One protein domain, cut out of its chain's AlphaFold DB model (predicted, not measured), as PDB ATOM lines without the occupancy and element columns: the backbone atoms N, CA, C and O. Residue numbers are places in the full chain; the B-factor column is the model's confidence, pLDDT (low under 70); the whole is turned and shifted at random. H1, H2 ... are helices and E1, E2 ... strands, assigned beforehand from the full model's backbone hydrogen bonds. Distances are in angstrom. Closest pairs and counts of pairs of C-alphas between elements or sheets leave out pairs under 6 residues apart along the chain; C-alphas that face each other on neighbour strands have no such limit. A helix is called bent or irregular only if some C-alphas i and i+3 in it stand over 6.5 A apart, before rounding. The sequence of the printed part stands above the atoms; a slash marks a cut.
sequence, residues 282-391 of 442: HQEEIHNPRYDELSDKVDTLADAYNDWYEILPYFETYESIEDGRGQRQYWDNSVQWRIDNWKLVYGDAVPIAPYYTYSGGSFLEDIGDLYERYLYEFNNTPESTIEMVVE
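AT A GLANCE: This is residues 282 to 391 of the 442 residues of an uncharacterized protein of Ruminococcus flavefaciens (UniProt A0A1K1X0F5). A long rod is built along helix H1: H2 folds back beside its later part, H3 packs along its earlier part, and the ribbon E1 and E2 continues one end. Mostly helix, the printed part has 110 residues, with elements in the order E1 H1 H2 H3 E2. It is only just extended, close to loose (radius of gyration of the C-alphas 20.0 A), spanning 76 by 21 by 16 A.

IN THESE COORDINATES: E1, residues 282 to 287, begins at C-alpha 282 (52.194, 56.323, -134.686). H1, residues 289 to 319, 44.9 A long, is only just irregular: C-alphas 310 and 313 are 6.8 A apart. H2 is residues 325 to 346, H3 residues 361 to 379. E2, residues 384 to 391, ends at C-alpha 391 (58.093, 58.833, -130.668).

HOW THE PARTS SIT: H1 and H2, a hairpin, touch; their closest C-alphas, Ala 304 and Tyr 346, are 6.4 A apart. H1 and H3 touch, opposite ways at a shallow tilt of 16 degrees; closest C-alphas Leu 294 and Phe 378, 5.4 A. E1 and E2 are antiparallel, N 286 and O 385 within hydrogen-bond range at 2.9 A. Every O i to N i+4 pair is within range in H2 and H3, 24 of 27 in H1.

THE WHOLE: The printed part has no cut. The H2 to H3 link is long. pLDDT is under 70 at residues 282 to 283, 318 to 332, 355 to 359 and 388 to 391.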
ATOM      1  N   HIS A 282      52.940  55.888-133.514       57.19
ATOM      2  CA  HIS A 282      52.194  56.323-134.686       57.19
ATOM      3  C   HIS A 282      52.771  55.699-135.950       57.19
ATOM      4  O   HIS A 282      53.932  55.297-136.029       57.19
ATOM      5  N   GLN A 283      51.886  55.522-136.924       69.38
ATOM      6  CA  GLN A 283      52.256  55.031-138.239       69.38
ATOM      7  C   GLN A 283      52.732  56.221-139.056       69.38
ATOM      8  O   GLN A 283      51.943  57.134-139.306       69.38
ATOM      9  N   GLU A 284      53.991  56.197-139.471       75.31
ATOM     10  CA  GLU A 284      54.505  57.159-140.437       75.31
ATOM     11  C   GLU A 284      54.617  56.509-141.809       75.31
ATOM     12  O   GLU A 284      55.073  55.372-141.964       75.31
ATOM     13  N   GLU A 285      54.159  57.250-142.811       83.06
ATOM     14  CA  GLU A 285      54.369  56.921-144.208       83.06
ATOM     15  C   GLU A 285      55.737  57.473-144.611       83.06
ATOM     16  O   GLU A 285      55.921  58.683-144.735       83.06
ATOM     17  N   ILE A 286      56.708  56.578-144.770       85.62
ATOM     18  CA  ILE A 286      58.069  56.935-145.167       85.62
ATOM     19  C   ILE A 286      58.326  56.523-146.612       85.62
ATOM     20  O   ILE A 286      57.753  55.553-147.114       85.62
ATOM     21  N   HIS A 287      59.212  57.261-147.276       88.44
ATOM     22  CA  HIS A 287      59.630  56.969-148.644       88.44
ATOM     23  C   HIS A 287      60.278  55.587-148.742       88.44
ATOM     24  O   HIS A 287      61.126  55.252-147.915       88.44
ATOM     25  N   ASN A 288      59.909  54.795-149.749       90.12
ATOM     26  CA  ASN A 288      60.447  53.457-149.965       90.12
ATOM     27  C   ASN A 288      61.714  53.516-150.841       90.12
ATOM     28  O   ASN A 288      61.596  53.665-152.058       90.12
ATOM     29  N   PRO A 289      62.933  53.298-150.305       90.62
ATOM     30  CA  PRO A 289      64.163  53.410-151.097       90.62
ATOM     31  C   PRO A 289      64.243  52.404-152.255       90.62
ATOM     32  O   PRO A 289      64.965  52.618-153.227       90.62
ATOM     33  N   ARG A 290      63.502  51.290-152.165       90.69
ATOM     34  CA  ARG A 290      63.427  50.289-153.234       90.69
ATOM     35  C   ARG A 290      62.664  50.809-154.454       90.69
ATOM     36  O   ARG A 290      62.930  50.338-155.556       90.69
ATOM     37  N   TYR A 291      61.732  51.744-154.263       92.38
ATOM     38  CA  TYR A 291      60.988  52.369-155.352       92.38
ATOM     39  C   TYR A 291      61.926  53.172-156.261       92.38
ATOM     40  O   TYR A 291      61.951  52.920-157.464       92.38
ATOM     41  N   ASP A 292      62.775  54.030-155.683       91.38
ATOM     42  CA  ASP A 292      63.774  54.809-156.433       91.38
ATOM     43  C   ASP A 292      64.776  53.906-157.154       91.38
ATOM     44  O   ASP A 292      65.013  54.064-158.347       91.38
ATOM     45  N   GLU A 293      65.315  52.899-156.455       93.31
ATOM     46  CA  GLU A 293      66.271  51.955-157.046       93.31
ATOM     47  C   GLU A 293      65.684  51.239-158.276       93.31
ATOM     48  O   GLU A 293      66.388  50.966-159.250       93.31
ATOM     49  N   LEU A 294      64.396  50.889-158.224       93.44
ATOM     50  CA  LEU A 294      63.700  50.249-159.335       93.44
ATOM     51  C   LEU A 294      63.383  51.237-160.459       93.44
ATOM     52  O   LEU A 294      63.556  50.863-161.618       93.44
ATOM     53  N   SER A 295      62.986  52.472-160.137       94.06
ATOM     54  CA  SER A 295      62.775  53.541-161.122       94.06
ATOM     55  C   SER A 295      64.043  53.784-161.938       94.06
ATOM     56  O   SER A 295      64.018  53.686-163.164       94.06
ATOM     57  N   ASP A 296      65.178  53.978-161.259       93.25
ATOM     58  CA  ASP A 296      66.474  54.216-161.899       93.25
ATOM     59  C   ASP A 296      66.875  53.055-162.822       93.25
ATOM     60  O   ASP A 296      67.404  53.262-163.918       93.25
ATOM     61  N   LYS A 297      66.611  51.807-162.408       91.44
ATOM     62  CA  LYS A 297      66.897  50.620-163.228       91.44
ATOM     63  C   LYS A 297      66.009  50.529-164.458       91.44
ATOM     64  O   LYS A 297      66.509  50.147-165.513       91.44
ATOM     65  N   VAL A 298      64.719  50.834-164.328       94.31
ATOM     66  CA  VAL A 298      63.768  50.830-165.448       94.31
ATOM     67  C   VAL A 298      64.187  51.860-166.491       94.31
ATOM     68  O   VAL A 298      64.292  51.504-167.665       94.31
ATOM     69  N   ASP A 299      64.500  53.084-166.065       93.31
ATOM     70  CA  ASP A 299      64.945  54.156-166.960       93.31
ATOM     71  C   ASP A 299      66.270  53.791-167.641       93.31
ATOM     72  O   ASP A 299      66.380  53.825-168.867       93.31
ATOM     73  N   THR A 300      67.249  53.312-166.867       92.81
ATOM     74  CA  THR A 300      68.554  52.899-167.406       92.81
ATOM     75  C   THR A 300      68.427  51.753-168.414       92.81
ATOM     76  O   THR A 300      69.138  51.730-169.417       92.81
ATOM     77  N   LEU A 301      67.531  50.788-168.174       93.31
ATOM     78  CA  LEU A 301      67.302  49.664-169.086       93.31
ATOM     79  C   LEU A 301      66.529  50.068-170.341       93.31
ATOM     80  O   LEU A 301      66.812  49.530-171.410       93.31
ATOM     81  N   ALA A 302      65.593  51.014-170.234       93.38
ATOM     82  CA  ALA A 302      64.906  51.575-171.392       93.38
ATOM     83  C   ALA A 302      65.898  52.290-172.320       93.38
ATOM     84  O   ALA A 302      65.893  52.054-173.529       93.38
ATOM     85  N   ASP A 303      66.789  53.105-171.751       94.00
ATOM     86  CA  ASP A 303      67.848  53.782-172.500       94.00
ATOM     87  C   ASP A 303      68.821  52.772-173.119       94.00
ATOM     88  O   ASP A 303      69.083  52.817-174.319       94.00
ATOM     89  N   ALA A 304      69.276  51.788-172.338       92.12
ATOM     90  CA  ALA A 304      70.147  50.714-172.809       92.12
ATOM     91  C   ALA A 304      69.538  49.922-173.983       92.12
ATOM     92  O   ALA A 304      70.250  49.588-174.937       92.12
ATOM     93  N   TYR A 305      68.234  49.630-173.921       92.81
ATOM     94  CA  TYR A 305      67.480  48.953-174.976       92.81
ATOM     95  C   TYR A 305      67.409  49.800-176.250       92.81
ATOM     96  O   TYR A 305      67.706  49.306-177.339       92.81
ATOM     97  N   ASN A 306      67.050  51.081-176.117       92.56
ATOM     98  CA  ASN A 306      66.949  52.010-177.242       92.56
ATOM     99  C   ASN A 306      68.307  52.211-177.928       92.56
ATOM    100  O   ASN A 306      68.401  52.089-179.150       92.56
ATOM    101  N   ASP A 307      69.370  52.421-177.152       91.00
ATOM    102  CA  ASP A 307      70.726  52.574-177.679       91.00
ATOM    103  C   ASP A 307      71.198  51.302-178.391       91.00
ATOM    104  O   ASP A 307      71.810  51.372-179.459       91.00
ATOM    105  N   TRP A 308      70.892  50.117-177.850       89.69
ATOM    106  CA  TRP A 308      71.246  48.863-178.515       89.69
ATOM    107  C   TRP A 308      70.468  48.659-179.818       89.69
ATOM    108  O   TRP A 308      71.039  48.204-180.813       89.69
ATOM    109  N   TYR A 309      69.192  49.052-179.850       89.44
ATOM    110  CA  TYR A 309      68.373  49.029-181.061       89.44
ATOM    111  C   TYR A 309      68.998  49.863-182.194       89.44
ATOM    112  O   TYR A 309      68.968  49.447-183.353       89.44
ATOM    113  N   GLU A 310      69.655  50.983-181.876       87.38
ATOM    114  CA  GLU A 310      70.409  51.780-182.855       87.38
ATOM    115  C   GLU A 310      71.707  51.109-183.341       87.38
ATOM    116  O   GLU A 310      72.218  51.437-184.419       87.38
ATOM    117  N   ILE A 311      72.253  50.151-182.584       85.56
ATOM    118  CA  ILE A 311      73.441  49.379-182.973       85.56
ATOM    119  C   ILE A 311      73.059  48.232-183.935       85.56
ATOM    120  O   ILE A 311      73.860  47.890-184.809       85.56
ATOM    121  N   LEU A 312      71.839  47.681-183.856       83.50
ATOM    122  CA  LEU A 312      71.391  46.524-184.659       83.50
ATOM    123  C   LEU A 312      71.638  46.637-186.176       83.50
ATOM    124  O   LEU A 312      72.207  45.699-186.743       83.50
ATOM    125  N   PRO A 313      71.334  47.760-186.861       82.75
ATOM    126  CA  PRO A 313      71.548  47.867-188.308       82.75
ATOM    127  C   PRO A 313      73.018  47.702-188.728       82.75
ATOM    128  O   PRO A 313      73.316  47.346-189.873       82.75
ATOM    129  N   TYR A 314      73.961  47.949-187.812       77.94
ATOM    130  CA  TYR A 314      75.388  47.752-188.060       77.94
ATOM    131  C   TYR A 314      75.778  46.270-188.057       77.94
ATOM    132  O   TYR A 314      76.685  45.898-188.804       77.94
ATOM    133  N   PHE A 315      75.080  45.425-187.292       75.56
ATOM    134  CA  PHE A 315      75.243  43.971-187.355       75.56
ATOM    135  C   PHE A 315      74.699  43.413-188.679       75.56
ATOM    136  O   PHE A 315      75.389  42.650-189.349       75.56
ATOM    137  N   GLU A 316      73.525  43.866-189.125       71.06
ATOM    138  CA  GLU A 316      72.932  43.438-190.405       71.06
ATOM    139  C   GLU A 316      73.791  43.858-191.610       71.06
ATOM    140  O   GLU A 316      74.053  43.077-192.530       71.06
ATOM    141  N   THR A 317      74.300  45.095-191.587       70.81
ATOM    142  CA  THR A 317      75.203  45.605-192.629       70.81
ATOM    143  C   THR A 317      76.511  44.813-192.653       70.81
ATOM    144  O   THR A 317      77.006  44.490-193.733       70.81
ATOM    145  N   TYR A 318      77.046  44.451-191.485       66.75
ATOM    146  CA  TYR A 318      78.245  43.624-191.356       66.75
ATOM    147  C   TYR A 318      78.058  42.228-191.972       66.75
ATOM    148  O   TYR A 318      78.909  41.778-192.746       66.75
ATOM    149  N   GLU A 319      76.929  41.572-191.689       67.12
ATOM    150  CA  GLU A 319      76.606  40.238-192.208       67.12
ATOM    151  C   GLU A 319      76.432  40.213-193.742       67.12
ATOM    152  O   GLU A 319      76.719  39.197-194.376       67.12
ATOM    153  N   SER A 320      76.057  41.337-194.366       67.56
ATOM    154  CA  SER A 320      75.837  41.444-195.821       67.56
ATOM    155  C   SER A 320      77.096  41.630-196.698       67.56
ATOM    156  O   SER A 320      76.996  41.660-197.927       67.56
ATOM    157  N   ILE A 321      78.301  41.762-196.121       67.06
ATOM    158  CA  ILE A 321      79.537  42.042-196.884       67.06
ATOM    159  C   ILE A 321      80.156  40.736-197.408       67.06
ATOM    160  O   ILE A 321      80.943  40.078-196.719       67.06
ATOM    161  N   GLU A 322      79.858  40.375-198.658       61.22
ATOM    162  CA  GLU A 322      80.185  39.047-199.202       61.22
ATOM    163  C   GLU A 322      81.685  38.748-199.422       61.22
ATOM    164  O   GLU A 322      82.040  37.583-199.290       61.22
ATOM    165  N   ASP A 323      82.605  39.708-199.653       57.81
ATOM    166  CA  ASP A 323      83.979  39.305-200.063       57.81
ATOM    167  C   ASP A 323      85.162  40.268-199.777       57.81
ATOM    168  O   ASP A 323      86.231  40.194-200.389       57.81
ATOM    169  N   GLY A 324      85.039  41.180-198.808       54.31
ATOM    170  CA  GLY A 324      86.107  42.130-198.464       54.31
ATOM    171  C   GLY A 324      86.711  41.906-197.078       54.31
ATOM    172  O   GLY A 324      86.262  42.537-196.128       54.31
ATOM    173  N   ARG A 325      87.780  41.102-196.936       56.06
ATOM    174  CA  ARG A 325      88.485  40.914-195.638       56.06
ATOM    175  C   ARG A 325      88.888  42.235-194.956       56.06
ATOM    176  O   ARG A 325      88.784  42.343-193.741       56.06
ATOM    177  N   GLY A 326      89.294  43.246-195.731       56.72
ATOM    178  CA  GLY A 326      89.633  44.578-195.207       56.72
ATOM    179  C   GLY A 326      88.421  45.429-194.801       56.72
ATOM    180  O   GLY A 326      88.521  46.218-193.868       56.72
ATOM    181  N   GLN A 327      87.269  45.250-195.458       59.59
ATOM    182  CA  GLN A 327      86.022  45.916-195.064       59.59
ATOM    183  C   GLN A 327      85.435  45.265-193.810       59.59
ATOM    184  O   GLN A 327      85.049  45.985-192.899       59.59
ATOM    185  N   ARG A 328      85.464  43.929-193.706       62.69
ATOM    186  CA  ARG A 328      85.035  43.217-192.491       62.69
ATOM    187  C   ARG A 328      85.826  43.653-191.263       62.69
ATOM    188  O   ARG A 328      85.206  44.041-190.292       62.69
ATOM    189  N   GLN A 329      87.157  43.748-191.346       63.59
ATOM    190  CA  GLN A 329      87.981  44.205-190.217       63.59
ATOM    191  C   GLN A 329      87.690  45.661-189.792       63.59
ATOM    192  O   GLN A 329      87.752  45.996-188.611       63.59
ATOM    193  N   TYR A 330      87.375  46.547-190.741       65.56
ATOM    194  CA  TYR A 330      86.967  47.923-190.433       65.56
ATOM    195  C   TYR A 330      85.605  47.966-189.723       65.56
ATOM    196  O   TYR A 330      85.428  48.718-188.763       65.56
ATOM    197  N   TRP A 331      84.657  47.136-190.159       67.69
ATOM    198  CA  TRP A 331      83.338  47.033-189.543       67.69
ATOM    199  C   TRP A 331      83.366  46.281-188.205       67.69
ATOM    200  O   TRP A 331      82.680  46.718-187.289       67.69
ATOM    201  N   ASP A 332      84.234  45.277-188.040       67.56
ATOM    202  CA  ASP A 332      84.518  44.600-186.764       67.56
ATOM    203  C   ASP A 332      84.925  45.626-185.705       67.56
ATOM    204  O   ASP A 332      84.316  45.710-184.644       67.56
ATOM    205  N   ASN A 333      85.905  46.479-186.028       70.81
ATOM    206  CA  ASN A 333      86.354  47.541-185.129       70.81
ATOM    207  C   ASN A 333      85.255  48.582-184.857       70.81
ATOM    208  O   ASN A 333      85.200  49.141-183.766       70.81
ATOM    209  N   SER A 334      84.384  48.852-185.834       75.19
ATOM    210  CA  SER A 334      83.317  49.853-185.705       75.19
ATOM    211  C   SER A 334      82.152  49.352-184.844       75.19
ATOM    212  O   SER A 334      81.621  50.113-184.039       75.19
ATOM    213  N   VAL A 335      81.767  48.082-184.989       78.94
ATOM    214  CA  VAL A 335      80.747  47.429-184.156       78.94
ATOM    215  C   VAL A 335      81.298  47.206-182.750       78.94
ATOM    216  O   VAL A 335      80.646  47.594-181.786       78.94
ATOM    217  N   GLN A 336      82.525  46.689-182.619       80.75
ATOM    218  CA  GLN A 336      83.158  46.478-181.315       80.75
ATOM    219  C   GLN A 336      83.291  47.789-180.533       80.75
ATOM    220  O   GLN A 336      82.952  47.826-179.357       80.75
ATOM    221  N   TRP A 337      83.688  48.889-181.185       84.50
ATOM    222  CA  TRP A 337      83.734  50.203-180.538       84.50
ATOM    223  C   TRP A 337      82.361  50.627-179.998       84.50
ATOM    224  O   TRP A 337      82.281  51.141-178.887       84.50
ATOM    225  N   ARG A 338      81.265  50.394-180.732       86.38
ATOM    226  CA  ARG A 338      79.906  50.719-180.255       86.38
ATOM    227  C   ARG A 338      79.510  49.876-179.050       86.38
ATOM    228  O   ARG A 338      78.995  50.428-178.086       86.38
ATOM    229  N   ILE A 339      79.814  48.580-179.079       86.31
ATOM    230  CA  ILE A 339      79.590  47.672-177.949       86.31
ATOM    231  C   ILE A 339      80.400  48.115-176.726       86.31
ATOM    232  O   ILE A 339      79.870  48.151-175.618       86.31
ATOM    233  N   ASP A 340      81.667  48.480-176.917       85.38
ATOM    234  CA  ASP A 340      82.543  48.924-175.833       85.38
ATOM    235  C   ASP A 340      82.045  50.238-175.210       85.38
ATOM    236  O   ASP A 340      82.067  50.375-173.989       85.38
ATOM    237  N   ASN A 341      81.548  51.183-176.021       88.44
ATOM    238  CA  ASN A 341      80.940  52.419-175.510       88.44
ATOM    239  C   ASN A 341      79.614  52.156-174.803       88.44
ATOM    240  O   ASN A 341      79.406  52.672-173.712       88.44
ATOM    241  N   TRP A 342      78.750  51.322-175.380       90.69
ATOM    242  CA  TRP A 342      77.500  50.921-174.740       90.69
ATOM    243  C   TRP A 342      77.777  50.278-173.376       90.69
ATOM    244  O   TRP A 342      77.186  50.654-172.368       90.69
ATOM    245  N   LYS A 343      78.769  49.382-173.298       87.44
ATOM    246  CA  LYS A 343      79.184  48.741-172.045       87.44
ATOM    247  C   LYS A 343      79.768  49.738-171.046       87.44
ATOM    248  O   LYS A 343      79.604  49.553-169.847       87.44
ATOM    249  N   LEU A 344      80.456  50.773-171.516       88.25
ATOM    250  CA  LEU A 344      80.990  51.823-170.651       88.25
ATOM    251  C   LEU A 344      79.874  52.650-169.995       88.25
ATOM    252  O   LEU A 344      80.061  53.114-168.875       88.25
ATOM    253  N   VAL A 345      78.734  52.810-170.671       88.56
ATOM    254  CA  VAL A 345      77.576  53.558-170.160       88.56
ATOM    255  C   VAL A 345      76.667  52.674-169.298       88.56
ATOM    256  O   VAL A 345      76.267  53.090-168.216       88.56
ATOM    257  N   TYR A 346      76.380  51.444-169.736       90.88
ATOM    258  CA  TYR A 346      75.336  50.594-169.143       90.88
ATOM    259  C   TYR A 346      75.851  49.336-168.434       90.88
ATOM    260  O   TYR A 346      75.075  48.634-167.789       90.88
ATOM    261  N   GLY A 347      77.144  49.018-168.534       83.12
ATOM    262  CA  GLY A 347      77.692  47.722-168.117       83.12
ATOM    263  C   GLY A 347      77.564  47.406-166.625       83.12
ATOM    264  O   GLY A 347      77.518  46.231-166.268       83.12
ATOM    265  N   ASP A 348      77.471  48.424-165.770       81.69
ATOM    266  CA  ASP A 348      77.245  48.241-164.331       81.69
ATOM    267  C   ASP A 348      75.758  48.003-164.002       81.69
ATOM    268  O   ASP A 348      75.438  47.312-163.035       81.69
ATOM    269  N   ALA A 349      74.844  48.539-164.817       78.31
ATOM    270  CA  ALA A 349      73.397  48.422-164.632       78.31
ATOM    271  C   ALA A 349      72.805  47.177-165.313       78.31
ATOM    272  O   ALA A 349      71.797  46.631-164.860       78.31
ATOM    273  N   VAL A 350      73.445  46.702-166.384       84.75
ATOM    274  CA  VAL A 350      73.008  45.552-167.177       84.75
ATOM    275  C   VAL A 350      73.936  44.359-166.895       84.75
ATOM    276  O   VAL A 350      75.025  44.276-167.460       84.75
ATOM    277  N   PRO A 351      73.535  43.389-166.047       77.56
ATOM    278  CA  PRO A 351      74.396  42.294-165.584       77.56
ATOM    279  C   PRO A 351      74.609  41.187-166.632       77.56
ATOM    280  O   PRO A 351      75.076  40.096-166.302       77.56
ATOM    281  N   ILE A 352      74.247  41.448-167.887       79.69
ATOM    282  CA  ILE A 352      74.444  40.564-169.033       79.69
ATOM    283  C   ILE A 352      75.494  41.188-169.955       79.69
ATOM    284  O   ILE A 352      75.470  42.380-170.251       79.69
ATOM    285  N   ALA A 353      76.465  40.384-170.382       78.06
ATOM    286  CA  ALA A 353      77.519  40.866-171.263       78.06
ATOM    287  C   ALA A 353      77.003  40.931-172.708       78.06
ATOM    288  O   ALA A 353      76.416  39.946-173.151       78.06
ATOM    289  N   PRO A 354      77.280  42.003-173.468       75.50
ATOM    290  CA  PRO A 354      76.985  42.036-174.896       75.50
ATOM    291  C   PRO A 354      77.666  40.878-175.629       75.50
ATOM    292  O   PRO A 354      78.858  40.626-175.418       75.50
ATOM    293  N   TYR A 355      76.935  40.180-176.498       67.81
ATOM    294  CA  TYR A 355      77.468  39.044-177.248       67.81
ATOM    295  C   TYR A 355      77.017  39.033-178.717       67.81
ATOM    296  O   TYR A 355      75.959  39.533-179.082       67.81
ATOM    297  N   TYR A 356      77.866  38.454-179.572       58.62
ATOM    298  CA  TYR A 356      77.783  38.506-181.041       58.62
ATOM    299  C   TYR A 356      76.915  37.416-181.690       58.62
ATOM    300  O   TYR A 356      76.905  37.285-182.914       58.62
ATOM    301  N   THR A 357      76.252  36.556-180.922       56.59
ATOM    302  CA  THR A 357      75.552  35.416-181.525       56.59
ATOM    303  C   THR A 357      74.244  35.879-182.161       56.59
ATOM    304  O   THR A 357      73.355  36.314-181.442       56.59
ATOM    305  N   TYR A 358      74.143  35.740-183.489       54.84
ATOM    306  CA  TYR A 358      72.948  35.996-184.308       54.84
ATOM    307  C   TYR A 358      72.456  37.459-184.261       54.84
ATOM    308  O   TYR A 358      71.621  37.812-183.434       54.84
ATOM    309  N   SER A 359      72.998  38.306-185.153       65.88
ATOM    310  CA  SER A 359      72.549  39.680-185.469       65.88
ATOM    311  C   SER A 359      72.434  40.710-184.328       65.88
ATOM    312  O   SER A 359      71.977  41.827-184.561       65.88
ATOM    313  N   GLY A 360      72.847  40.383-183.097       74.31
ATOM    314  CA  GLY A 360      72.672  41.248-181.921       74.31
ATOM    315  C   GLY A 360      71.229  41.297-181.394       74.31
ATOM    316  O   GLY A 360      70.988  41.912-180.354       74.31
ATOM    317  N   GLY A 361      70.289  40.625-182.074       81.19
ATOM    318  CA  GLY A 361      68.870  40.588-181.721       81.19
ATOM    319  C   GLY A 361      68.593  39.816-180.434       81.19
ATOM    320  O   GLY A 361      67.818  40.279-179.610       81.19
ATOM    321  N   SER A 362      69.293  38.704-180.193       81.81
ATOM    322  CA  SER A 362      69.136  37.942-178.942       81.81
ATOM    323  C   SER A 362      69.574  38.734-177.706       81.81
ATOM    324  O   SER A 362      68.957  38.623-176.656       81.81
ATOM    325  N   PHE A 363      70.591  39.595-177.831       85.88
ATOM    326  CA  PHE A 363      70.983  40.475-176.729       85.88
ATOM    327  C   PHE A 363      69.976  41.616-176.512       85.88
ATOM    328  O   PHE A 363      69.743  42.010-175.375       85.88
ATOM    329  N   LEU A 364      69.342  42.119-177.582       88.81
ATOM    330  CA  LEU A 364      68.226  43.063-177.460       88.81
ATOM    331  C   LEU A 364      67.053  42.430-176.693       88.81
ATOM    332  O   LEU A 364      66.506  43.065-175.797       88.81
ATOM    333  N   GLU A 365      66.692  41.189-177.031       88.44
ATOM    334  CA  GLU A 365      65.654  40.421-176.328       88.44
ATOM    335  C   GLU A 365      66.011  40.236-174.847       88.44
ATOM    336  O   GLU A 365      65.185  40.533-173.992       88.44
ATOM    337  N   ASP A 366      67.259  39.878-174.524       88.69
ATOM    338  CA  ASP A 366      67.705  39.740-173.130       88.69
ATOM    339  C   ASP A 366      67.606  41.061-172.333       88.69
ATOM    340  O   ASP A 366      67.256  41.048-171.148       88.69
ATOM    341  N   ILE A 367      67.911  42.213-172.953       90.88
ATOM    342  CA  ILE A 367      67.715  43.533-172.325       90.88
ATOM    343  C   ILE A 367      66.217  43.815-172.149       90.88
ATOM    344  O   ILE A 367      65.814  44.308-171.096       90.88
ATOM    345  N   GLY A 368      65.399  43.493-173.155       91.25
ATOM    346  CA  GLY A 368      63.945  43.652-173.119       91.25
ATOM    347  C   GLY A 368      63.300  42.849-171.988       91.25
ATOM    348  O   GLY A 368      62.562  43.410-171.182       91.25
ATOM    349  N   ASP A 369      63.659  41.574-171.848       91.44
ATOM    350  CA  ASP A 369      63.191  40.701-170.766       91.44
ATOM    351  C   ASP A 369      63.602  41.236-169.384       91.44
ATOM    352  O   ASP A 369      62.848  41.176-168.406       91.44
ATOM    353  N   LEU A 370      64.817  41.784-169.287       91.62
ATOM    354  CA  LEU A 370      65.325  42.386-168.063       91.62
ATOM    355  C   LEU A 370      64.563  43.670-167.702       91.62
ATOM    356  O   LEU A 370      64.209  43.859-166.535       91.62
ATOM    357  N   TYR A 371      64.294  44.518-168.697       93.12
ATOM    358  CA  TYR A 371      63.468  45.714-168.572       93.12
ATOM    359  C   TYR A 371      62.056  45.360-168.100       93.12
ATOM    360  O   TYR A 371      61.605  45.894-167.089       93.12
ATOM    361  N   GLU A 372      61.383  44.413-168.760       93.88
ATOM    362  CA  GLU A 372      60.026  43.991-168.396       93.88
ATOM    363  C   GLU A 372      59.958  43.456-166.963       93.88
ATOM    364  O   GLU A 372      59.021  43.769-166.221       93.88
ATOM    365  N   ARG A 373      60.975  42.700-166.532       93.19
ATOM    366  CA  ARG A 373      61.059  42.195-165.158       93.19
ATOM    367  C   ARG A 373      61.136  43.324-164.132       93.19
ATOM    368  O   ARG A 373      60.376  43.309-163.165       93.19
ATOM    369  N   TYR A 374      62.033  44.290-164.323       93.38
ATOM    370  CA  TYR A 374      62.165  45.402-163.377       93.38
ATOM    371  C   TYR A 374      60.986  46.371-163.446       93.38
ATOM    372  O   TYR A 374      60.571  46.871-162.407       93.38
ATOM    373  N   LEU A 375      60.385  46.570-164.622       94.94
ATOM    374  CA  LEU A 375      59.155  47.345-164.776       94.94
ATOM    375  C   LEU A 375      57.992  46.696-164.018       94.94
ATOM    376  O   LEU A 375      57.206  47.383-163.365       94.94
ATOM    377  N   TYR A 376      57.890  45.367-164.067       95.12
ATOM    378  CA  TYR A 376      56.918  44.631-163.268       95.12
ATOM    379  C   TYR A 376      57.184  44.787-161.765       95.12
ATOM    380  O   TYR A 376      56.245  45.042-161.013       95.12
ATOM    381  N   GLU A 377      58.436  44.669-161.310       95.12
ATOM    382  CA  GLU A 377      58.791  44.908-159.902       95.12
ATOM    383  C   GLU A 377      58.465  46.345-159.465       95.12
ATOM    384  O   GLU A 377      57.865  46.531-158.407       95.12
ATOM    385  N   PHE A 378      58.798  47.344-160.284       94.69
ATOM    386  CA  PHE A 378      58.539  48.761-160.028       94.69
ATOM    387  C   PHE A 378      57.042  49.045-159.879       94.69
ATOM    388  O   PHE A 378      56.611  49.548-158.847       94.69
ATOM    389  N   ASN A 379      56.225  48.611-160.846       93.69
ATOM    390  CA  ASN A 379      54.773  48.823-160.830       93.69
ATOM    391  C   ASN A 379      54.057  48.155-159.641       93.69
ATOM    392  O   ASN A 379      52.922  48.509-159.331       93.69
ATOM    393  N   ASN A 380      54.692  47.167-159.001       94.50
ATOM    394  CA  ASN A 380      54.163  46.472-157.826       94.50
ATOM    395  C   ASN A 380      54.860  46.880-156.517       94.50
ATOM    396  O   ASN A 380      54.538  46.332-155.461       94.50
ATOM    397  N   THR A 381      55.806  47.819-156.565       93.75
ATOM    398  CA  THR A 381      56.483  48.361-155.387       93.75
ATOM    399  C   THR A 381      55.820  49.687-155.019       93.75
ATOM    400  O   THR A 381      55.764  50.580-155.860       93.75
ATOM    401  N   PRO A 382      55.287  49.849-153.797       91.38
ATOM    402  CA  PRO A 382      54.695  51.117-153.393       91.38
ATOM    403  C   PRO A 382      55.783  52.184-153.216       91.38
ATOM    404  O   PRO A 382      56.882  51.875-152.750       91.38
ATOM    405  N   GLU A 383      55.457  53.432-153.559       89.88
ATOM    406  CA  GLU A 383      56.333  54.604-153.386       89.88
ATOM    407  C   GLU A 383      56.653  54.868-151.906       89.88
ATOM    408  O   GLU A 383      57.726  55.360-151.566       89.88
ATOM    409  N   SER A 384      55.763  54.446-151.010       88.75
ATOM    410  CA  SER A 384      55.906  54.575-149.567       88.75
ATOM    411  C   SER A 384      55.717  53.244-148.832       88.75
ATOM    412  O   SER A 384      55.061  52.312-149.305       88.75
ATOM    413  N   THR A 385      56.297  53.149-147.638       87.50
ATOM    414  CA  THR A 385      56.056  52.063-146.682       87.50
ATOM    415  C   THR A 385      55.590  52.629-145.351       87.50
ATOM    416  O   THR A 385      55.978  53.729-144.969       87.50
ATOM    417  N   ILE A 386      54.771  51.862-144.632       83.69
ATOM    418  CA  ILE A 386      54.340  52.221-143.281       83.69
ATOM    419  C   ILE A 386      55.340  51.630-142.292       83.69
ATOM    420  O   ILE A 386      55.467  50.406-142.203       83.69
ATOM    421  N   GLU A 387      56.010  52.490-141.534       78.62
ATOM    422  CA  GLU A 387      56.836  52.089-140.401       78.62
ATOM    423  C   GLU A 387      56.157  52.501-139.089       78.62
ATOM    424  O   GLU A 387      55.461  53.514-139.002       78.62
ATOM    425  N   MET A 388      56.312  51.664-138.062       64.62
ATOM    426  CA  MET A 388      55.887  52.003-136.708       64.62
ATOM    427  C   MET A 388      56.998  52.823-136.063       64.62
ATOM    428  O   MET A 388      58.006  52.259-135.637       64.62
ATOM    429  N   VAL A 389      56.799  54.134-135.980       60.62
ATOM    430  CA  VAL A 389      57.715  55.025-135.276       60.62
ATOM    431  C   VAL A 389      57.232  55.145-133.836       60.62
ATOM    432  O   VAL A 389      56.055  55.378-133.563       60.62
ATOM    433  N   VAL A 390      58.143  54.899-132.896       56.94
ATOM    434  CA  VAL A 390      57.897  55.132-131.472       56.94
ATOM    435  C   VAL A 390      58.510  56.480-131.151       56.94
ATOM    436  O   VAL A 390      59.720  56.580-130.955       56.94
ATOM    437  N   GLU A 391      57.679  57.514-131.122       54.00
ATOM    438  CA  GLU A 391      58.093  58.833-130.668       54.00
ATOM    439  C   GLU A 391      57.565  59.017-129.249       54.00
ATOM    440  O   GLU A 391      56.361  58.993-128.981       54.00
TER     441      GLU A 391